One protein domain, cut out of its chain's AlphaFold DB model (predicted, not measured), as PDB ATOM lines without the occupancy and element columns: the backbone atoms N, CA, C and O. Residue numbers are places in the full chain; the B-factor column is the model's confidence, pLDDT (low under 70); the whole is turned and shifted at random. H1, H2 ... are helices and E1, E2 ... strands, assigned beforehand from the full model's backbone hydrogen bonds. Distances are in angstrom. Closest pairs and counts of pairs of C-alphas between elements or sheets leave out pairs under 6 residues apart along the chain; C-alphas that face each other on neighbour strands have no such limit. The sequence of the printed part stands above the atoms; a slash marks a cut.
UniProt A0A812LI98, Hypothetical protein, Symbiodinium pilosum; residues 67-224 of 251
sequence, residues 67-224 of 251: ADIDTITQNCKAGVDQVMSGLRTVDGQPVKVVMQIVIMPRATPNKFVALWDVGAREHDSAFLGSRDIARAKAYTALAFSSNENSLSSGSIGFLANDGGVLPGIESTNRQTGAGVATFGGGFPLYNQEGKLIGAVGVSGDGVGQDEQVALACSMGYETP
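This is residues 67 to 224 of the 251 residues of the protein "Hypothetical protein" of Symbiodinium pilosum (UniProt A0A812LI98). A twisted sheet of four antiparallel strands forms the middle layer, with H1 and H4 over one face and H2 over the other. At one end of the longest axis lies a small hairpin, E1 and E2, and E2 runs on into E3 of the sheet; H3 sits by the edge strand E5, followed by a long stretch with no named element. The printed part has 158 residues, with four named helices and six named strands in the order H1 E1 E2 E3 E4 H2 H3 E5 E6 H4, and the large sheet has the order E4 - E3 - E6 - E5. The class is mixed, helices and strands. The whole is compact, with a radius of gyration of the C-alphas of 14.9 A and spans of 46 by 39 by 26 A.

H1, residues 67 to 82, begins at C-alpha 67 (103.132, 130.969, 119.545) and is 23.1 A long. E1 is residues 84 to 90 and E2 residues 93 to 96. E3, residues 99 to 105, is 19.4 A long, and E4 is residues 113 to 118. H2, residues 130 to 143, is 19.3 A long and begins at C-alpha 130 (114.968, 108.223, 122.067). H3 is residues 153 to 160 and E5 residues 186 to 190. E6, residues 196 to 203, is 21.8 A long. H4, residues 207 to 217, is 15.2 A long and ends at C-alpha 217 (111.592, 123.587, 127.653).

In the sheet, E3 and E4 are antiparallel neighbours and form a hairpin, with N 101 and O 115 within hydrogen-bond range at 2.9 A. E3 and E6 have N 102 and O 201 at 2.8 A, and the hairpin of E5 and E6 has N 189 and O 198 at 2.8 A. H1 is on the sheet at a height of 8.9 A, over E3 and E6, along the strands. H4 is on the same face at a height of 5.5 A, over E6. H1 and H4 touch, closest at the C-alphas of Cys 76 and Cys 217, 4.2 A apart, with a steep tilt of 43 degrees, opposite ways. H2 is on the opposite face at a height of 6.6 A, over E3, E6 and E5, slantwise to the strands. H3 only grazes the sheet with residues 153 to 156. With residues 137 to 141 alone H2 touches H3, closest at the C-alphas of Ala 141 and Ser 153, 5.3 A. E1 and E2, also a hairpin, have N 85 and O 95 at 2.8 A. In H1, H2, H3 and H4 every O i to N i+4 pair is within hydrogen-bond range.

The C-alphas farthest apart are those of Asp 91 and Glu 148, 48.1 A. The printed part has no cut. The links E4 to H2 and H3 to E5 are long, the latter being residues 161 to 185. The mean pLDDT of the printed part is 93.1, and residue 224 alone is under 70.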
ATOM      1  N   ALA A  67     102.204 130.125 118.795       97.69
ATOM      2  CA  ALA A  67     103.132 130.969 119.545       97.69
ATOM      3  C   ALA A  67     103.698 130.245 120.779       97.69
ATOM      4  O   ALA A  67     104.876 130.411 121.107       97.69
ATOM      5  N   ASP A  68     102.886 129.399 121.426       98.00
ATOM      6  CA  ASP A  68     103.362 128.577 122.538       98.00
ATOM      7  C   ASP A  68     104.396 127.558 122.071       98.00
ATOM      8  O   ASP A  68     105.479 127.455 122.643       98.00
ATOM      9  N   ILE A  69     104.089 126.838 120.989       98.00
ATOM     10  CA  ILE A  69     104.997 125.856 120.386       98.00
ATOM     11  C   ILE A  69     106.331 126.505 120.010       98.00
ATOM     12  O   ILE A  69     107.385 125.921 120.267       98.00
ATOM     13  N   ASP A  70     106.302 127.702 119.424       98.25
ATOM     14  CA  ASP A  70     107.505 128.423 119.011       98.25
ATOM     15  C   ASP A  70     108.360 128.819 120.224       98.25
ATOM     16  O   ASP A  70     109.579 128.630 120.207       98.25
ATOM     17  N   THR A  71     107.723 129.297 121.296       98.50
ATOM     18  CA  THR A  71     108.394 129.664 122.554       98.50
ATOM     19  C   THR A  71     109.017 128.440 123.221       98.50
ATOM     20  O   THR A  71     110.213 128.430 123.512       98.50
ATOM     21  N   ILE A  72     108.254 127.355 123.379       98.38
ATOM     22  CA  ILE A  72     108.741 126.094 123.961       98.38
ATOM     23  C   ILE A  72     109.892 125.526 123.123       98.38
ATOM     24  O   ILE A  72     110.895 125.069 123.664       98.38
ATOM     25  N   THR A  73     109.796 125.595 121.793       98.50
ATOM     26  CA  THR A  73     110.865 125.147 120.891       98.50
ATOM     27  C   THR A  73     112.160 125.930 121.114       98.50
ATOM     28  O   THR A  73     113.240 125.338 121.121       98.50
ATOM     29  N   GLN A  74     112.073 127.250 121.296       98.31
ATOM     30  CA  GLN A  74     113.234 128.093 121.594       98.31
ATOM     31  C   GLN A  74     113.840 127.741 122.954       98.31
ATOM     32  O   GLN A  74     115.049 127.527 123.043       98.31
ATOM     33  N   ASN A  75     112.998 127.584 123.974       98.25
ATOM     34  CA  ASN A  75     113.417 127.177 125.310       98.25
ATOM     35  C   ASN A  75     114.140 125.824 125.302       98.25
ATOM     36  O   ASN A  75     115.202 125.679 125.903       98.25
ATOM     37  N   CYS A  76     113.613 124.842 124.564       98.19
ATOM     38  CA  CYS A  76     114.244 123.535 124.412       98.19
ATOM     39  C   CYS A  76     115.638 123.619 123.788       98.19
ATOM     40  O   CYS A  76     116.573 122.986 124.277       98.19
ATOM     41  N   LYS A  77     115.787 124.403 122.711       98.06
ATOM     42  CA  LYS A  77     117.082 124.605 122.046       98.06
ATOM     43  C   LYS A  77     118.088 125.255 122.995       98.06
ATOM     44  O   LYS A  77     119.185 124.735 123.154       98.06
ATOM     45  N   ALA A  78     117.674 126.316 123.688       97.31
ATOM     46  CA  ALA A  78     118.510 126.975 124.684       97.31
ATOM     47  C   ALA A  78     118.910 126.021 125.825       97.31
ATOM     48  O   ALA A  78     120.063 126.017 126.245       97.31
ATOM     49  N   GLY A  79     117.986 125.177 126.295       96.38
ATOM     50  CA  GLY A  79     118.244 124.181 127.334       96.38
ATOM     51  C   GLY A  79     119.305 123.156 126.936       96.38
ATOM     52  O   GLY A  79     120.225 122.893 127.708       96.38
ATOM     53  N   VAL A  80     119.221 122.619 125.715       97.25
ATOM     54  CA  VAL A  80     120.223 121.684 125.177       97.25
ATOM     55  C   VAL A  80     121.631 122.289 125.190       97.25
ATOM     56  O   VAL A  80     122.578 121.616 125.597       97.25
ATOM     57  N   ASP A  81     121.773 123.573 124.857       95.88
ATOM     58  CA  ASP A  81     123.074 124.257 124.854       95.88
ATOM     59  C   ASP A  81     123.679 124.412 126.265       95.88
ATOM     60  O   ASP A  81     124.900 124.537 126.432       95.88
ATOM     61  N   GLN A  82     122.857 124.362 127.317       94.75
ATOM     62  CA  GLN A  82     123.319 124.504 128.699       94.75
ATOM     63  C   GLN A  82     123.712 123.174 129.349       94.75
ATOM     64  O   GLN A  82     124.590 123.161 130.215       94.75
ATOM     65  N   VAL A  83     123.167 122.043 128.902       96.19
ATOM     66  CA  VAL A  83     123.329 120.759 129.599       96.19
ATOM     67  C   VAL A  83     124.521 119.962 129.060       96.19
ATOM     68  O   VAL A  83     124.624 119.661 127.871       96.19
ATOM     69  N   MET A  84     125.440 119.594 129.959       96.25
ATOM     70  CA  MET A  84     126.529 118.661 129.649       96.25
ATOM     71  C   MET A  84     126.019 117.220 129.670       96.25
ATOM     72  O   MET A  84     125.257 116.828 130.556       96.25
ATOM     73  N   SER A  85     126.473 116.430 128.703       95.94
ATOM     74  CA  SER A  85     126.177 115.008 128.611       95.94
ATOM     75  C   SER A  85     126.777 114.239 129.785       95.94
ATOM     76  O   SER A  85     127.914 114.487 130.186       95.94
ATOM     77  N   GLY A  86     126.004 113.292 130.324       93.44
ATOM     78  CA  GLY A  86     126.491 112.323 131.306       93.44
ATOM     79  C   GLY A  86     126.987 111.027 130.663       93.44
ATOM     80  O   GLY A  86     127.681 110.251 131.316       93.44
ATOM     81  N   LEU A  87     126.629 110.781 129.398       92.69
ATOM     82  CA  LEU A  87     126.897 109.525 128.693       92.69
ATOM     83  C   LEU A  87     127.858 109.665 127.506       92.69
ATOM     84  O   LEU A  87     128.374 108.660 127.019       92.69
ATOM     85  N   ARG A  88     128.088 110.884 127.011       90.94
ATOM     86  CA  ARG A  88     128.850 111.159 125.789       90.94
ATOM     87  C   ARG A  88     130.117 111.936 126.112       90.94
ATOM     88  O   ARG A  88     130.111 112.907 126.867       90.94
ATOM     89  N   THR A  89     131.195 111.545 125.449       91.69
ATOM     90  CA  THR A  89     132.460 112.280 125.398       91.69
ATOM     91  C   THR A  89     133.001 112.240 123.972       91.69
ATOM     92  O   THR A  89     132.647 111.357 123.190       91.69
ATOM     93  N   VAL A  90     133.845 113.204 123.614       87.12
ATOM     94  CA  VAL A  90     134.637 113.170 122.374       87.12
ATOM     95  C   VAL A  90     136.084 113.426 122.743       87.12
ATOM     96  O   VAL A  90     136.374 114.387 123.448       87.12
ATOM     97  N   ASP A  91     136.968 112.511 122.344       89.62
ATOM     98  CA  ASP A  91     138.392 112.520 122.707       89.62
ATOM     99  C   ASP A  91     138.630 112.639 124.224       89.62
ATOM    100  O   ASP A  91     139.539 113.319 124.700       89.62
ATOM    101  N   GLY A  92     137.758 111.996 125.008       88.44
ATOM    102  CA  GLY A  92     137.788 112.039 126.472       88.44
ATOM    103  C   GLY A  92     137.302 113.355 127.087       88.44
ATOM    104  O   GLY A  92     137.287 113.470 128.309       88.44
ATOM    105  N   GLN A  93     136.874 114.330 126.278       88.69
ATOM    106  CA  GLN A  93     136.316 115.590 126.758       88.69
ATOM    107  C   GLN A  93     134.790 115.511 126.890       88.69
ATOM    108  O   GLN A  93     134.125 114.948 126.011       88.69
ATOM    109  N   PRO A  94     134.211 116.088 127.958       88.88
ATOM    110  CA  PRO A  94     132.767 116.231 128.087       88.88
ATOM    111  C   PRO A  94     132.178 117.018 126.915       88.88
ATOM    112  O   PRO A  94     132.716 118.050 126.511       88.88
ATOM    113  N   VAL A  95     131.039 116.564 126.399       94.31
ATOM    114  CA  VAL A  95     130.298 117.257 125.335       94.31
ATOM    115  C   VAL A  95     128.892 117.611 125.798       94.31
ATOM    116  O   VAL A  95     128.427 117.133 126.831       94.31
ATOM    117  N   LYS A  96     128.213 118.481 125.051       96.25
ATOM    118  CA  LYS A  96     126.803 118.796 125.287       96.25
ATOM    119  C   LYS A  96     125.910 117.623 124.903       96.25
ATOM    120  O   LYS A  96     126.309 116.738 124.144       96.25
ATOM    121  N   VAL A  97     124.713 117.614 125.471       97.19
ATOM    122  CA  VAL A  97     123.697 116.614 125.149       97.19
ATOM    123  C   VAL A  97     123.214 116.749 123.707       97.19
ATOM    124  O   VAL A  97     123.215 117.837 123.138       97.19
ATOM    125  N   VAL A  98     122.742 115.640 123.142       97.38
ATOM    126  CA  VAL A  98     122.000 115.626 121.878       97.38
ATOM    127  C   VAL A  98     120.671 114.938 122.139       97.38
ATOM    128  O   VAL A  98     120.655 113.806 122.622       97.38
ATOM    129  N   MET A  99     119.560 115.613 121.841       98.25
ATOM    130  CA  MET A  99     118.236 115.220 122.326       98.25
ATOM    131  C   MET A  99     117.211 115.031 121.202       98.25
ATOM    132  O   MET A  99     117.157 115.797 120.240       98.25
ATOM    133  N   GLN A 100     116.348 114.028 121.367       98.56
ATOM    134  CA  GLN A 100     115.056 113.929 120.692       98.56
ATOM    135  C   GLN A 100     113.997 114.561 121.609       98.56
ATOM    136  O   GLN A 100     113.906 114.210 122.789       98.56
ATOM    137  N   ILE A 101     113.204 115.495 121.087       98.69
ATOM    138  CA  ILE A 101     112.229 116.262 121.874       98.69
ATOM    139  C   ILE A 101     110.859 116.213 121.199       98.69
ATOM    140  O   ILE A 101     110.738 116.358 119.984       98.69
ATOM    141  N   VAL A 102     109.811 116.028 121.997       98.44
ATOM    142  CA  VAL A 102     108.414 116.011 121.559       98.44
ATOM    143  C   VAL A 102     107.618 117.035 122.354       98.44
ATOM    144  O   VAL A 102     107.603 116.991 123.580       98.44
ATOM    145  N   ILE A 103     106.912 117.921 121.654       98.44
ATOM    146  CA  ILE A 103     105.933 118.849 122.223       98.44
ATOM    147  C   ILE A 103     104.545 118.348 121.824       98.44
ATOM    148  O   ILE A 103     104.226 118.240 120.640       98.44
ATOM    149  N   MET A 104     103.719 118.020 122.811       97.06
ATOM    150  CA  MET A 104     102.441 117.340 122.632       97.06
ATOM    151  C   MET A 104     101.268 118.260 123.002       97.06
ATOM    152  O   MET A 104     101.042 118.505 124.188       97.06
ATOM    153  N   PRO A 105     100.490 118.756 122.022       96.25
ATOM    154  CA  PRO A 105      99.289 119.546 122.289       96.25
ATOM    155  C   PRO A 105      98.185 118.711 122.946       96.25
ATOM    156  O   PRO A 105      97.916 117.583 122.525       96.25
ATOM    157  N   ARG A 106      97.474 119.288 123.924       94.38
ATOM    158  CA  ARG A 106      96.395 118.600 124.653       94.38
ATOM    159  C   ARG A 106      95.231 118.174 123.762       94.38
ATOM    160  O   ARG A 106      94.714 117.074 123.931       94.38
ATOM    161  N   ALA A 107      94.817 119.019 122.817       90.88
ATOM    162  CA  ALA A 107      93.667 118.717 121.962       90.88
ATOM    163  C   ALA A 107      93.947 117.578 120.968       90.88
ATOM    164  O   ALA A 107      93.027 116.897 120.517       90.88
ATOM    165  N   THR A 108      95.215 117.368 120.601       86.69
ATOM    166  CA  THR A 108      95.606 116.368 119.601       86.69
ATOM    167  C   THR A 108      96.911 115.668 119.990       86.69
ATOM    168  O   THR A 108      97.925 115.830 119.319       86.69
ATOM    169  N   PRO A 109      96.907 114.810 121.026       79.12
ATOM    170  CA  PRO A 109      98.130 114.168 121.521       79.12
ATOM    171  C   PRO A 109      98.822 113.266 120.481       79.12
ATOM    172  O   PRO A 109     100.021 113.013 120.559       79.12
ATOM    173  N   ASN A 110      98.092 112.820 119.453       81.12
ATOM    174  CA  ASN A 110      98.643 112.058 118.326       81.12
ATOM    175  C   ASN A 110      99.222 112.933 117.196       81.12
ATOM    176  O   ASN A 110      99.821 112.393 116.269       81.12
ATOM    177  N   LYS A 111      99.035 114.257 117.246       89.12
ATOM    178  CA  LYS A 111      99.591 115.243 116.306       89.12
ATOM    179  C   LYS A 111     100.503 116.195 117.077       89.12
ATOM    180  O   LYS A 111     100.131 117.312 117.416       89.12
ATOM    181  N   PHE A 112     101.685 115.697 117.397       94.12
ATOM    182  CA  PHE A 112     102.700 116.413 118.159       94.12
ATOM    183  C   PHE A 112     103.731 117.073 117.238       94.12
ATOM    184  O   PHE A 112     103.869 116.711 116.068       94.12
ATOM    185  N   VAL A 113     104.475 118.026 117.792       96.94
ATOM    186  CA  VAL A 113     105.654 118.618 117.160       96.94
ATOM    187  C   VAL A 113     106.875 117.846 117.631       96.94
ATOM    188  O   VAL A 113     107.051 117.626 118.828       96.94
ATOM    189  N   ALA A 114     107.705 117.419 116.688       97.06
ATOM    190  CA  ALA A 114     108.930 116.700 116.984       97.06
ATOM    191  C   ALA A 114     110.147 117.525 116.574       97.06
ATOM    192  O   ALA A 114     110.228 118.005 115.443       97.06
ATOM    193  N   LEU A 115     111.091 117.663 117.499       97.25
ATOM    194  CA  LEU A 115     112.388 118.282 117.280       97.25
ATOM    195  C   LEU A 115     113.422 117.169 117.385       97.25
ATOM    196  O   LEU A 115     113.666 116.630 118.468       97.25
ATOM    197  N   TRP A 116     113.977 116.791 116.243       97.38
ATOM    198  CA  TRP A 116     114.939 115.707 116.180       97.38
ATOM    199  C   TRP A 116     116.360 116.231 116.192       97.38
ATOM    200  O   TRP A 116     116.646 117.256 115.573       97.38
ATOM    201  N   ASP A 117     117.228 115.497 116.884       96.75
ATOM    202  CA  ASP A 117     118.671 115.731 116.882       96.75
ATOM    203  C   ASP A 117     119.041 117.165 117.317       96.75
ATOM    204  O   ASP A 117     119.935 117.813 116.775       96.75
ATOM    205  N   VAL A 118     118.341 117.681 118.332       97.62
ATOM    206  CA  VAL A 118     118.619 119.003 118.906       97.62
ATOM    207  C   VAL A 118     119.966 118.950 119.626       97.62
ATOM    208  O   VAL A 118     120.166 118.088 120.479       97.62
ATOM    209  N   GLY A 119     120.880 119.861 119.280       93.81
ATOM    210  CA  GLY A 119     122.264 119.870 119.782       93.81
ATOM    211  C   GLY A 119     123.229 118.980 118.994       93.81
ATOM    212  O   GLY A 119     124.390 118.847 119.378       93.81
ATOM    213  N   ALA A 120     122.770 118.359 117.901       92.81
ATOM    214  CA  ALA A 120     123.605 117.496 117.076       92.81
ATOM    215  C   ALA A 120     124.777 118.247 116.435       92.81
ATOM    216  O   ALA A 120     124.726 119.448 116.164       92.81
ATOM    217  N   ARG A 121     125.836 117.487 116.159       87.25
ATOM    218  CA  ARG A 121     127.045 117.940 115.461       87.25
ATOM    219  C   ARG A 121     127.109 117.248 114.104       87.25
ATOM    220  O   ARG A 121     126.369 116.306 113.858       87.25
ATOM    221  N   GLU A 122     128.026 117.671 113.239       85.38
ATOM    222  CA  GLU A 122     128.125 117.185 111.851       85.38
ATOM    223  C   GLU A 122     128.147 115.648 111.706       85.38
ATOM    224  O   GLU A 122     127.623 115.104 110.734       85.38
ATOM    225  N   HIS A 123     128.713 114.935 112.684       85.69
ATOM    226  CA  HIS A 123     128.831 113.472 112.678       85.69
ATOM    227  C   HIS A 123     128.198 112.799 113.908       85.69
ATOM    228  O   HIS A 123     128.570 111.679 114.251       85.69
ATOM    229  N   ASP A 124     127.273 113.471 114.600       88.12
ATOM    230  CA  ASP A 124     126.633 112.955 115.817       88.12
ATOM    231  C   ASP A 124     125.121 113.201 115.791       88.12
ATOM    232  O   ASP A 124     124.653 114.192 115.240       88.12
ATOM    233  N   SER A 125     124.354 112.314 116.418       93.06
ATOM    234  CA  SER A 125     122.900 112.413 116.532       93.06
ATOM    235  C   SER A 125     122.432 111.938 117.905       93.06
ATOM    236  O   SER A 125     123.143 111.237 118.639       93.06
ATOM    237  N   ALA A 126     121.194 112.267 118.264       94.38
ATOM    238  CA  ALA A 126     120.590 111.644 119.432       94.38
ATOM    239  C   ALA A 126     120.322 110.158 119.139       94.38
ATOM    240  O   ALA A 126     120.257 109.732 117.980       94.38
ATOM    241  N   PHE A 127     120.169 109.346 120.187       95.94
ATOM    242  CA  PHE A 127     119.868 107.927 120.003       95.94
ATOM    243  C   PHE A 127     118.543 107.758 119.251       95.94
ATOM    244  O   PHE A 127     117.554 108.421 119.559       95.94
ATOM    245  N   LEU A 128     118.500 106.854 118.269       96.00
ATOM    246  CA  LEU A 128     117.303 106.679 117.439       96.00
ATOM    247  C   LEU A 128     116.085 106.239 118.268       96.00
ATOM    248  O   LEU A 128     114.984 106.749 118.067       96.00
ATOM    249  N   GLY A 129     116.298 105.351 119.245       95.75
ATOM    250  CA  GLY A 129     115.249 104.893 120.164       95.75
ATOM    251  C   GLY A 129     114.698 105.996 121.074       95.75
ATOM    252  O   GLY A 129     113.572 105.890 121.557       95.75
ATOM    253  N   SER A 130     115.434 107.098 121.256       97.81
ATOM    254  CA  SER A 130     114.968 108.223 122.067       97.81
ATOM    255  C   SER A 130     113.770 108.948 121.457       97.81
ATOM    256  O   SER A 130     113.073 109.651 122.182       97.81
ATOM    257  N   ARG A 131     113.466 108.755 120.165       97.06
ATOM    258  CA  ARG A 131     112.272 109.341 119.533       97.06
ATOM    259  C   ARG A 131     110.983 108.826 120.169       97.06
ATOM    260  O   ARG A 131     110.132 109.616 120.577       97.06
ATOM    261  N   ASP A 132     110.875 107.508 120.307       96.19
ATOM    262  CA  ASP A 132     109.701 106.872 120.906       96.19
ATOM    263  C   ASP A 132     109.659 107.105 122.418       96.19
ATOM    264  O   ASP A 132     108.592 107.358 122.976       96.19
ATOM    265  N   ILE A 133     110.823 107.128 123.077       97.75
ATOM    266  CA  ILE A 133     110.920 107.433 124.510       97.75
ATOM    267  C   ILE A 133     110.483 108.877 124.800       97.75
ATOM    268  O   ILE A 133     109.694 109.098 125.717       97.75
ATOM    269  N   ALA A 134     110.942 109.864 124.024       98.31
ATOM    270  CA  ALA A 134     110.531 111.261 124.176       98.31
ATOM    271  C   ALA A 134     109.014 111.413 123.996       98.31
ATOM    272  O   ALA A 134     108.349 112.078 124.794       98.31
ATOM    273  N   ARG A 135     108.440 110.714 123.005       97.44
ATOM    274  CA  ARG A 135     106.990 110.661 122.802       97.44
ATOM    275  C   ARG A 135     106.260 110.040 123.998       97.44
ATOM    276  O   ARG A 135     105.257 110.600 124.434       97.44
ATOM    277  N   ALA A 136     106.753 108.922 124.531       97.50
ATOM    278  CA  ALA A 136     106.176 108.244 125.693       97.50
ATOM    279  C   ALA A 136     106.209 109.127 126.948       97.50
ATOM    280  O   ALA A 136     105.219 109.212 127.666       97.50
ATOM    281  N   LYS A 137     107.311 109.846 127.187       97.94
ATOM    282  CA  LYS A 137     107.440 110.793 128.305       97.94
ATOM    283  C   LYS A 137     106.467 111.966 128.195       97.94
ATOM    284  O   LYS A 137     105.787 112.273 129.173       97.94
ATOM    285  N   ALA A 138     106.361 112.581 127.012       97.81
ATOM    286  CA  ALA A 138     105.387 113.646 126.757       97.81
ATOM    287  C   ALA A 138     103.952 113.140 126.966       97.81
ATOM    288  O   ALA A 138     103.149 113.792 127.632       97.81
ATOM    289  N   TYR A 139     103.646 111.945 126.446       97.12
ATOM    290  CA  TYR A 139     102.343 111.315 126.617       97.12
ATOM    291  C   TYR A 139     102.027 111.037 128.085       97.12
ATOM    292  O   TYR A 139     100.949 111.408 128.529       97.12
ATOM    293  N   THR A 140     102.947 110.441 128.851       96.56
ATOM    294  CA  THR A 140     102.754 110.199 130.289       96.56
ATOM    295  C   THR A 140     102.414 111.499 131.014       96.56
ATOM    296  O   THR A 140     101.403 111.566 131.712       96.56
ATOM    297  N   ALA A 141     103.220 112.546 130.821       95.75
ATOM    298  CA  ALA A 141     102.993 113.830 131.475       95.75
ATOM    299  C   ALA A 141     101.623 114.435 131.132       95.75
ATOM    300  O   ALA A 141     100.939 114.952 132.015       95.75
ATOM    301  N   LEU A 142     101.195 114.343 129.870       95.50
ATOM    302  CA  LEU A 142      99.893 114.848 129.438       95.50
ATOM    303  C   LEU A 142      98.724 113.986 129.940       95.50
ATOM    304  O   LEU A 142      97.721 114.522 130.400       95.50
ATOM    305  N   ALA A 143      98.836 112.662 129.830       94.12
ATOM    306  CA  ALA A 143      97.743 111.721 130.062       94.12
ATOM    307  C   ALA A 143      97.366 111.589 131.542       94.12
ATOM    308  O   ALA A 143      96.211 111.299 131.850       94.12
ATOM    309  N   PHE A 144      98.323 111.802 132.449       92.75
ATOM    310  CA  PHE A 144      98.108 111.678 133.893       92.75
ATOM    311  C   PHE A 144      98.046 113.029 134.626       92.75
ATOM    312  O   PHE A 144      98.009 113.060 135.856       92.75
ATOM    313  N   SER A 145      97.978 114.138 133.883       91.44
ATOM    314  CA  SER A 145      97.775 115.487 134.423       91.44
ATOM    315  C   SER A 145      96.400 116.051 134.048       91.44
ATOM    316  O   SER A 145      95.747 115.609 133.104       91.44
ATOM    317  N   SER A 146      95.958 117.070 134.779       87.31
ATOM    318  CA  SER A 146      94.709 117.802 134.547       87.31
ATOM    319  C   SER A 146      94.879 119.266 134.961       87.31
ATOM    320  O   SER A 146      95.981 119.713 135.239       87.31
ATOM    321  N   ASN A 147      93.794 120.042 135.018       84.38
ATOM    322  CA  ASN A 147      93.870 121.409 135.551       84.38
ATOM    323  C   ASN A 147      94.055 121.442 137.083       84.38
ATOM    324  O   ASN A 147      94.268 122.510 137.645       84.38
ATOM    325  N   GLU A 148      93.916 120.301 137.760       77.19
ATOM    326  CA  GLU A 148      93.910 120.191 139.225       77.19
ATOM    327  C   GLU A 148      95.105 119.391 139.763       77.19
ATOM    328  O   GLU A 148      95.400 119.455 140.957       77.19
ATOM    329  N   ASN A 149      95.799 118.650 138.891       77.06
ATOM    330  CA  ASN A 149      96.956 117.831 139.236       77.06
ATOM    331  C   ASN A 149      98.016 117.859 138.137       77.06
ATOM    332  O   ASN A 149      97.706 117.927 136.951       77.06
ATOM    333  N   SER A 150      99.272 117.716 138.544       85.50
ATOM    334  CA  SER A 150     100.414 117.752 137.643       85.50
ATOM    335  C   SER A 150     101.369 116.622 137.963       85.50
ATOM    336  O   SER A 150     101.999 116.621 139.018       85.50
ATOM    337  N   LEU A 151     101.493 115.674 137.043       88.69
ATOM    338  CA  LEU A 151     102.384 114.530 137.187       88.69
ATOM    339  C   LEU A 151     103.376 114.525 136.026       88.69
ATOM    340  O   LEU A 151     102.989 114.419 134.864       88.69
ATOM    341  N   SER A 152     104.666 114.643 136.346       93.12
ATOM    342  CA  SER A 152     105.731 114.405 135.373       93.12
ATOM    343  C   SER A 152     105.854 112.903 135.096       93.12
ATOM    344  O   SER A 152     105.378 112.066 135.872       93.12
ATOM    345  N   SER A 153     106.542 112.528 134.017       95.25
ATOM    346  CA  SER A 153     106.858 111.113 133.782       95.25
ATOM    347  C   SER A 153     107.735 110.518 134.897       95.25
ATOM    348  O   SER A 153     107.617 109.334 135.209       95.25
ATOM    349  N   GLY A 154     108.560 111.348 135.550       92.62
ATOM    350  CA  GLY A 154     109.332 110.979 136.739       92.62
ATOM    351  C   GLY A 154     108.451 110.741 137.969       92.62
ATOM    352  O   GLY A 154     108.621 109.730 138.649       92.62
ATOM    353  N   SER A 155     107.452 111.600 138.215       89.56
ATOM    354  CA  SER A 155     106.475 111.410 139.299       89.56
ATOM    355  C   SER A 155     105.687 110.113 139.114       89.56
ATOM    356  O   SER A 155     105.514 109.360 140.067       89.56
ATOM    357  N   ILE A 156     105.252 109.811 137.884       91.44
ATOM    358  CA  ILE A 156     104.614 108.523 137.569       91.44
ATOM    359  C   ILE A 156     105.571 107.358 137.829       91.44
ATOM    360  O   ILE A 156     105.148 106.351 138.386       91.44
ATOM    361  N   GLY A 157     106.857 107.513 137.507       91.00
ATOM    362  CA  GLY A 157     107.899 106.544 137.849       91.00
ATOM    363  C   GLY A 157     107.976 106.218 139.333       91.00
ATOM    364  O   GLY A 157     107.936 105.052 139.713       91.00
ATOM    365  N   PHE A 158     107.991 107.245 140.182       87.75
ATOM    366  CA  PHE A 158     107.986 107.058 141.632       87.75
ATOM    367  C   PHE A 158     106.762 106.263 142.117       87.75
ATOM    368  O   PHE A 158     106.893 105.382 142.965       87.75
ATOM    369  N   LEU A 159     105.581 106.533 141.547       86.94
ATOM    370  CA  LEU A 159     104.339 105.821 141.877       86.94
ATOM    371  C   LEU A 159     104.294 104.389 141.318       86.94
ATOM    372  O   LEU A 159     103.561 103.560 141.858       86.94
ATOM    373  N   ALA A 160     105.043 104.121 140.247       90.94
ATOM    374  CA  ALA A 160     105.084 102.846 139.535       90.94
ATOM    375  C   ALA A 160     106.116 101.849 140.077       90.94
ATOM    376  O   ALA A 160     106.118 100.697 139.648       90.94
ATOM    377  N   ASN A 161     106.983 102.276 140.999       89.44
ATOM    378  CA  ASN A 161     107.979 101.410 141.628       89.44
ATOM    379  C   ASN A 161     107.344 100.199 142.333       89.44
ATOM    380  O   ASN A 161     106.173 100.224 142.721       89.44
ATOM    381  N   ASP A 162     108.148  99.162 142.573       85.38
ATOM    382  CA  ASP A 162     107.740  98.007 143.374       85.38
ATOM    383  C   ASP A 162     107.322  98.456 144.785       85.38
ATOM    384  O   ASP A 162     108.093  99.073 145.521       85.38
ATOM    385  N   GLY A 163     106.071  98.172 145.156       84.44
ATOM    386  CA  GLY A 163     105.463  98.648 146.407       84.44
ATOM    387  C   GLY A 163     104.841 100.050 146.332       84.44
ATOM    388  O   GLY A 163     104.269 100.513 147.318       84.44
ATOM    389  N   GLY A 164     104.915 100.712 145.175       84.69
ATOM    390  CA  GLY A 164     104.170 101.926 144.862       84.69
ATOM    391  C   GLY A 164     102.670 101.671 144.687       84.69
ATOM    392  O   GLY A 164     102.178 100.546 144.781       84.69
ATOM    393  N   VAL A 165     101.917 102.740 144.429       87.25
ATOM    394  CA  VAL A 165     100.450 102.681 144.282       87.25
ATOM    395  C   VAL A 165      99.989 102.367 142.854       87.25
ATOM    396  O   VAL A 165      98.820 102.040 142.658       87.25
ATOM    397  N   LEU A 166     100.884 102.451 141.861       89.25
ATOM    398  CA  LEU A 166     100.606 102.183 140.442       89.25
ATOM    399  C   LEU A 166     101.612 101.197 139.800       89.25
ATOM    400  O   LEU A 166     102.088 101.466 138.692       89.25
ATOM    401  N   PRO A 167     101.961 100.064 140.439       93.25
ATOM    402  CA  PRO A 167     102.927  99.127 139.875       93.25
ATOM    403  C   PRO A 167     102.422  98.551 138.544       93.25
ATOM    404  O   PRO A 167     101.249  98.190 138.412       93.25
ATOM    405  N   GLY A 168     103.303  98.464 137.545       94.06
ATOM    406  CA  GLY A 168     102.990  97.901 136.228       94.06
ATOM    407  C   GLY A 168     102.266  98.847 135.262       94.06
ATOM    408  O   GLY A 168     101.840  98.411 134.185       94.06
ATOM    409  N   ILE A 169     102.091 100.130 135.601       94.38
ATOM    410  CA  ILE A 169     101.394 101.110 134.749       94.38
ATOM    411  C   ILE A 169     102.047 101.289 133.366       94.38
ATOM    412  O   ILE A 169     101.346 101.548 132.384       94.38
ATOM    413  N   GLU A 170     103.357 101.069 133.243       93.38
ATOM    414  CA  GLU A 170     104.122 101.069 131.987       93.38
ATOM    415  C   GLU A 170     103.653 100.002 130.981       93.38
ATOM    416  O   GLU A 170     103.920 100.078 129.778       93.38
ATOM    417  N   SER A 171     102.902  98.997 131.444       94.12
ATOM    418  CA  SER A 171     102.273  98.000 130.574       94.12
ATOM    419  C   SER A 171     100.988  98.491 129.889       94.12
ATOM    420  O   SER A 171     100.505  97.849 128.954       94.12
ATOM    421  N   THR A 172     100.455  99.646 130.297       93.25
ATOM    422  CA  THR A 172      99.185 100.200 129.805       93.25
ATOM    423  C   THR A 172      99.366 101.131 128.602       93.25
ATOM    424  O   THR A 172     100.476 101.499 128.226       93.25
ATOM    425  N   ASN A 173      98.252 101.523 127.971       91.50
ATOM    426  CA  ASN A 173      98.202 102.515 126.884       91.50
ATOM    427  C   ASN A 173      99.115 102.228 125.671       91.50
ATOM    428  O   ASN A 173      99.339 103.112 124.846       91.50
ATOM    429  N   ARG A 174      99.615 100.998 125.500       87.62
ATOM    430  CA  ARG A 174     100.519 100.624 124.396       87.62
ATOM    431  C   ARG A 174      99.884 100.806 123.014       87.62
ATOM    432  O   ARG A 174     100.562 101.173 122.062       87.62
ATOM    433  N   GLN A 175      98.566 100.644 122.916       85.00
ATOM    434  CA  GLN A 175      97.784 100.843 121.692       85.00
ATOM    435  C   GLN A 175      97.794 102.287 121.164       85.00
ATOM    436  O   GLN A 175      97.399 102.525 120.027       85.00
ATOM    437  N   THR A 176      98.233 103.259 121.971       77.81
ATOM    438  CA  THR A 176      98.354 104.668 121.556       77.81
ATOM    439  C   THR A 176      99.583 104.923 120.675       77.81
ATOM    440  O   THR A 176      99.702 105.984 120.062       77.81
ATOM    441  N   GLY A 177     100.515 103.964 120.610       79.69
ATOM    442  CA  GLY A 177     101.791 104.095 119.906       79.69
ATOM    443  C   GLY A 177     102.839 104.944 120.636       79.69
ATOM    444  O   GLY A 177     103.967 105.004 120.166       79.69
ATOM    445  N   ALA A 178     102.496 105.591 121.754       84.56
ATOM    446  CA  ALA A 178     103.460 106.222 122.659       84.56
ATOM    447  C   ALA A 178     103.791 105.294 123.840       84.56
ATOM    448  O   ALA A 178     104.956 105.052 124.129       84.56
ATOM    449  N   GLY A 179     102.760 104.726 124.481       91.00
ATOM    450  CA  GLY A 179     102.915 103.986 125.738       91.00
ATOM    451  C   GLY A 179     103.177 104.911 126.931       91.00
ATOM    452  O   GLY A 179     103.136 106.132 126.800       91.00
ATOM    453  N   VAL A 180     103.416 104.324 128.106       96.00
ATOM    454  CA  VAL A 180     103.691 105.060 129.349       96.00
ATOM    455  C   VAL A 180     105.161 104.897 129.717       96.00
ATOM    456  O   VAL A 180     105.617 103.786 129.970       96.00
ATOM    457  N   ALA A 181     105.893 106.009 129.771       96.69
ATOM    458  CA  ALA A 181     107.224 106.067 130.368       96.69
ATOM    459  C   ALA A 181     107.134 106.376 131.871       96.69
ATOM    460  O   ALA A 181     106.436 107.312 132.259       96.69
ATOM    461  N   THR A 182     107.868 105.621 132.688       95.31
ATOM    462  CA  THR A 182     107.916 105.689 134.162       95.31
ATOM    463  C   THR A 182     109.263 106.221 134.670       95.31
ATOM    464  O   THR A 182     109.787 105.788 135.689       95.31
ATOM    465  N   PHE A 183     109.873 107.148 133.934       95.38
ATOM    466  CA  PHE A 183     111.134 107.791 134.309       95.38
ATOM    467  C   PHE A 183     111.184 109.234 133.801       95.38
ATOM    468  O   PHE A 183     110.427 109.615 132.902       95.38
ATOM    469  N   GLY A 184     112.052 110.046 134.408       95.06
ATOM    470  CA  GLY A 184     112.126 111.498 134.225       95.06
ATOM    471  C   GLY A 184     112.372 111.963 132.787       95.06
ATOM    472  O   GLY A 184     112.916 111.231 131.960       95.06
ATOM    473  N   GLY A 185     111.956 113.196 132.492       95.81
ATOM    474  CA  GLY A 185     112.141 113.867 131.197       95.81
ATOM    475  C   GLY A 185     110.845 114.227 130.467       95.81
ATOM    476  O   GLY A 185     110.904 114.648 129.318       95.81
ATOM    477  N   GLY A 186     109.677 114.040 131.083       97.12
ATOM    478  CA  GLY A 186     108.390 114.507 130.571       97.12
ATOM    479  C   GLY A 186     107.699 115.434 131.561       97.12
ATOM    480  O   GLY A 186     107.497 115.032 132.707       97.12
ATOM    481  N   PHE A 187     107.297 116.631 131.125       96.12
ATOM    482  CA  PHE A 187     106.602 117.616 131.959       96.12
ATOM    483  C   PHE A 187     105.298 118.105 131.318       96.12
ATOM    484  O   PHE A 187     105.278 118.388 130.116       96.12
ATOM    485  N   PRO A 188     104.202 118.214 132.092       95.94
ATOM    486  CA  PRO A 188     102.986 118.874 131.635       95.94
ATOM    487  C   PRO A 188     103.214 120.385 131.490       95.94
ATOM    488  O   PRO A 188     104.013 120.970 132.214       95.94
ATOM    489  N   LEU A 189     102.494 121.005 130.559       96.06
ATOM    490  CA  LEU A 189     102.596 122.425 130.229       96.06
ATOM    491  C   LEU A 189     101.270 123.123 130.518       96.06
ATOM    492  O   LEU A 189     100.219 122.687 130.029       96.06
ATOM    493  N   TYR A 190     101.327 124.221 131.265       93.69
ATOM    494  CA  TYR A 190     100.164 125.012 131.658       93.69
ATOM    495  C   TYR A 190     100.239 126.418 131.074       93.69
ATOM    496  O   TYR A 190     101.317 126.982 130.929       93.69
ATOM    497  N   ASN A 191      99.090 126.996 130.729       92.44
ATOM    498  CA  ASN A 191      99.028 128.412 130.380       92.44
ATOM    499  C   ASN A 191      99.037 129.292 131.645       92.44
ATOM    500  O   ASN A 191      98.926 128.810 132.772       92.44
ATOM    501  N   GLN A 192      99.072 130.607 131.440       88.62
ATOM    502  CA  GLN A 192      99.046 131.609 132.514       88.62
ATOM    503  C   GLN A 192      97.762 131.580 133.368       88.62
ATOM    504  O   GLN A 192      97.737 132.107 134.475       88.62
ATOM    505  N   GLU A 193      96.695 130.938 132.888       87.06
ATOM    506  CA  GLU A 193      95.445 130.720 133.630       87.06
ATOM    507  C   GLU A 193      95.462 129.413 134.449       87.06
ATOM    508  O   GLU A 193      94.442 129.009 135.014       87.06
ATOM    509  N   GLY A 194      96.595 128.704 134.474       86.00
ATOM    510  CA  GLY A 194      96.752 127.418 135.149       86.00
ATOM    511  C   GLY A 194      95.987 126.269 134.491       86.00
ATOM    512  O   GLY A 194      95.670 125.276 135.144       86.00
ATOM    513  N   LYS A 195      95.657 126.376 133.200       90.62
ATOM    514  CA  LYS A 195      95.037 125.291 132.430       90.62
ATOM    515  C   LYS A 195      96.106 124.452 131.758       90.62
ATOM    516  O   LYS A 195      96.989 124.992 131.101       90.62
ATOM    517  N   LEU A 196      95.979 123.131 131.865       93.19
ATOM    518  CA  LEU A 196      96.822 122.197 131.124       93.19
ATOM    519  C   LEU A 196      96.566 122.387 129.624       93.19
ATOM    520  O   LEU A 196      95.425 122.246 129.178       93.19
ATOM    521  N   ILE A 197      97.607 122.683 128.854       96.31
ATOM    522  CA  ILE A 197      97.526 122.940 127.405       96.31
ATOM    523  C   ILE A 197      98.351 121.952 126.572       96.31
ATOM    524  O   ILE A 197      98.148 121.832 125.361       96.31
ATOM    525  N   GLY A 198      99.242 121.192 127.205       97.19
ATOM    526  CA  GLY A 198     100.056 120.188 126.533       97.19
ATOM    527  C   GLY A 198     101.073 119.543 127.464       97.19
ATOM    528  O   GLY A 198     100.934 119.597 128.683       97.19
ATOM    529  N   ALA A 199     102.095 118.936 126.876       97.75
ATOM    530  CA  ALA A 199     103.264 118.426 127.578       97.75
ATOM    531  C   ALA A 199     104.504 118.487 126.682       97.75
ATOM    532  O   ALA A 199     104.394 118.551 125.456       97.75
ATOM    533  N   VAL A 200     105.680 118.411 127.292       98.44
ATOM    534  CA  VAL A 200     106.956 118.193 126.611       98.44
ATOM    535  C   VAL A 200     107.577 116.889 127.092       98.44
ATOM    536  O   VAL A 200     107.399 116.498 128.243       98.44
ATOM    537  N   GLY A 201     108.293 116.201 126.211       98.38
ATOM    538  CA  GLY A 201     109.068 115.009 126.523       98.38
ATOM    539  C   GLY A 201     110.424 115.056 125.841       98.38
ATOM    540  O   GLY A 201     110.510 115.372 124.656       98.38
ATOM    541  N   VAL A 202     111.476 114.740 126.587       98.75
ATOM    542  CA  VAL A 202     112.871 114.793 126.147       98.75
ATOM    543  C   VAL A 202     113.549 113.458 126.418       98.75
ATOM    544  O   VAL A 202     113.382 112.856 127.485       98.75
ATOM    545  N   SER A 203     114.316 112.984 125.442       98.56
ATOM    546  CA  SER A 203     115.206 111.847 125.623       98.56
ATOM    547  C   SER A 203     116.421 111.927 124.709       98.56
ATOM    548  O   SER A 203     116.296 112.247 123.527       98.56
ATOM    549  N   GLY A 204     117.589 111.571 125.231       97.19
ATOM    550  CA  GLY A 204     118.809 111.456 124.425       97.19
ATOM    551  C   GLY A 204     120.087 111.205 125.219       97.19
ATOM    552  O   GLY A 204     121.120 110.897 124.615       97.19
ATOM    553  N   ASP A 205     120.011 111.291 126.550       97.12
ATOM    554  CA  ASP A 205     121.142 111.124 127.457       97.12
ATOM    555  C   ASP A 205     120.700 110.433 128.768       97.12
ATOM    556  O   ASP A 205     119.723 109.681 128.782       97.12
ATOM    557  N   GLY A 206     121.426 110.637 129.871       96.38
ATOM    558  CA  GLY A 206     120.990 110.196 131.196       96.38
ATOM    559  C   GLY A 206     119.667 110.842 131.635       96.38
ATOM    560  O   GLY A 206     119.331 111.954 131.230       96.38
ATOM    561  N   VAL A 207     118.920 110.171 132.523       95.25
ATOM    562  CA  VAL A 207     117.598 110.647 132.991       95.25
ATOM    563  C   VAL A 207     117.669 112.052 133.602       95.25
ATOM    564  O   VAL A 207     116.803 112.879 133.332       95.25
ATOM    565  N   GLY A 208     118.726 112.355 134.362       94.06
ATOM    566  CA  GLY A 208     118.913 113.686 134.943       94.06
ATOM    567  C   GLY A 208     119.159 114.777 133.894       94.06
ATOM    568  O   GLY A 208     118.733 115.915 134.080       94.06
ATOM    569  N   GLN A 209     119.825 114.457 132.782       97.75
ATOM    570  CA  GLN A 209     119.999 115.372 131.651       97.75
ATOM    571  C   GLN A 209     118.687 115.557 130.881       97.75
ATOM    572  O   GLN A 209     118.345 116.685 130.525       97.75
ATOM    573  N   ASP A 210     117.937 114.473 130.662       98.25
ATOM    574  CA  ASP A 210     116.614 114.522 130.036       98.25
ATOM    575  C   ASP A 210     115.669 115.447 130.831       98.25
ATOM    576  O   ASP A 210     114.977 116.281 130.245       98.25
ATOM    577  N   GLU A 211     115.668 115.352 132.167       95.88
ATOM    578  CA  GLU A 211     114.890 116.239 133.041       95.88
ATOM    579  C   GLU A 211     115.348 117.692 132.969       95.88
ATOM    580  O   GLU A 211     114.503 118.566 132.816       95.88
ATOM    581  N   GLN A 212     116.653 117.969 133.020       95.50
ATOM    582  CA  GLN A 212     117.167 119.343 132.931       95.50
ATOM    583  C   GLN A 212     116.747 120.044 131.633       95.50
ATOM    584  O   GLN A 212     116.323 121.199 131.659       95.50
ATOM    585  N   VAL A 213     116.816 119.351 130.493       97.81
ATOM    586  CA  VAL A 213     116.382 119.923 129.210       97.81
ATOM    587  C   VAL A 213     114.859 120.061 129.153       97.81
ATOM    588  O   VAL A 213     114.362 121.094 128.710       97.81
ATOM    589  N   ALA A 214     114.101 119.065 129.623       97.44
ATOM    590  CA  ALA A 214     112.638 119.141 129.652       97.44
ATOM    591  C   ALA A 214     112.136 120.275 130.564       97.44
ATOM    592  O   ALA A 214     111.132 120.916 130.259       97.44
ATOM    593  N   LEU A 215     112.857 120.546 131.650       93.62
ATOM    594  CA  LEU A 215     112.608 121.655 132.560       93.62
ATOM    595  C   LEU A 215     112.837 123.008 131.880       93.62
ATOM    596  O   LEU A 215     112.005 123.907 131.981       93.62
ATOM    597  N   ALA A 216     113.950 123.134 131.152       95.31
ATOM    598  CA  ALA A 216     114.239 124.322 130.362       95.31
ATOM    599  C   ALA A 216     113.137 124.559 129.319       95.31
ATOM    600  O   ALA A 216     112.605 125.661 129.239       95.31
ATOM    601  N   CYS A 217     112.714 123.516 128.593       97.00
ATOM    602  CA  CYS A 217     111.592 123.587 127.653       97.00
ATOM    603  C   CYS A 217     110.311 124.169 128.278       97.00
ATOM    604  O   CYS A 217     109.608 124.934 127.619       97.00
ATOM    605  N   SER A 218     109.991 123.797 129.523       95.44
ATOM    606  CA  SER A 218     108.745 124.183 130.195       95.44
ATOM    607  C   SER A 218     108.775 125.566 130.852       95.44
ATOM    608  O   SER A 218     107.790 125.942 131.480       95.44
ATOM    609  N   MET A 219     109.877 126.314 130.753       91.06
ATOM    610  CA  MET A 219     109.967 127.668 131.315       91.06
ATOM    611  C   MET A 219     108.872 128.579 130.734       91.06
ATOM    612  O   MET A 219     108.701 128.655 129.518       91.06
ATOM    613  N   GLY A 220     108.130 129.271 131.598       90.38
ATOM    614  CA  GLY A 220     106.948 130.069 131.252       90.38
ATOM    615  C   GLY A 220     105.642 129.273 131.099       90.38
ATOM    616  O   GLY A 220     104.601 129.875 130.826       90.38
ATOM    617  N   TYR A 221     105.691 127.946 131.265       94.06
ATOM    618  CA  TYR A 221     104.562 127.012 131.154       94.06
ATOM    619  C   TYR A 221     104.439 126.101 132.384       94.06
ATOM    620  O   TYR A 221     103.993 124.952 132.296       94.06
ATOM    621  N   GLU A 222     104.888 126.599 133.531       84.88
ATOM    622  CA  GLU A 222     105.021 125.845 134.766       84.88
ATOM    623  C   GLU A 222     103.689 125.391 135.355       84.88
ATOM    624  O   GLU A 222     102.656 126.048 135.234       84.88
ATOM    625  N   THR A 223     103.735 124.297 136.111       75.62
ATOM    626  CA  THR A 223     102.627 123.901 136.974       75.62
ATOM    627  C   THR A 223     102.263 125.025 137.957       75.62
ATOM    628  O   THR A 223     103.157 125.541 138.640       75.62
ATOM    629  N   PRO A 224     100.967 125.345 138.131       69.25
ATOM    630  CA  PRO A 224     100.512 126.271 139.164       69.25
ATOM    631  C   PRO A 224     101.012 125.877 140.563       69.25
ATOM    632  O   PRO A 224     100.975 124.709 140.948       69.25
TER     633      PRO A 224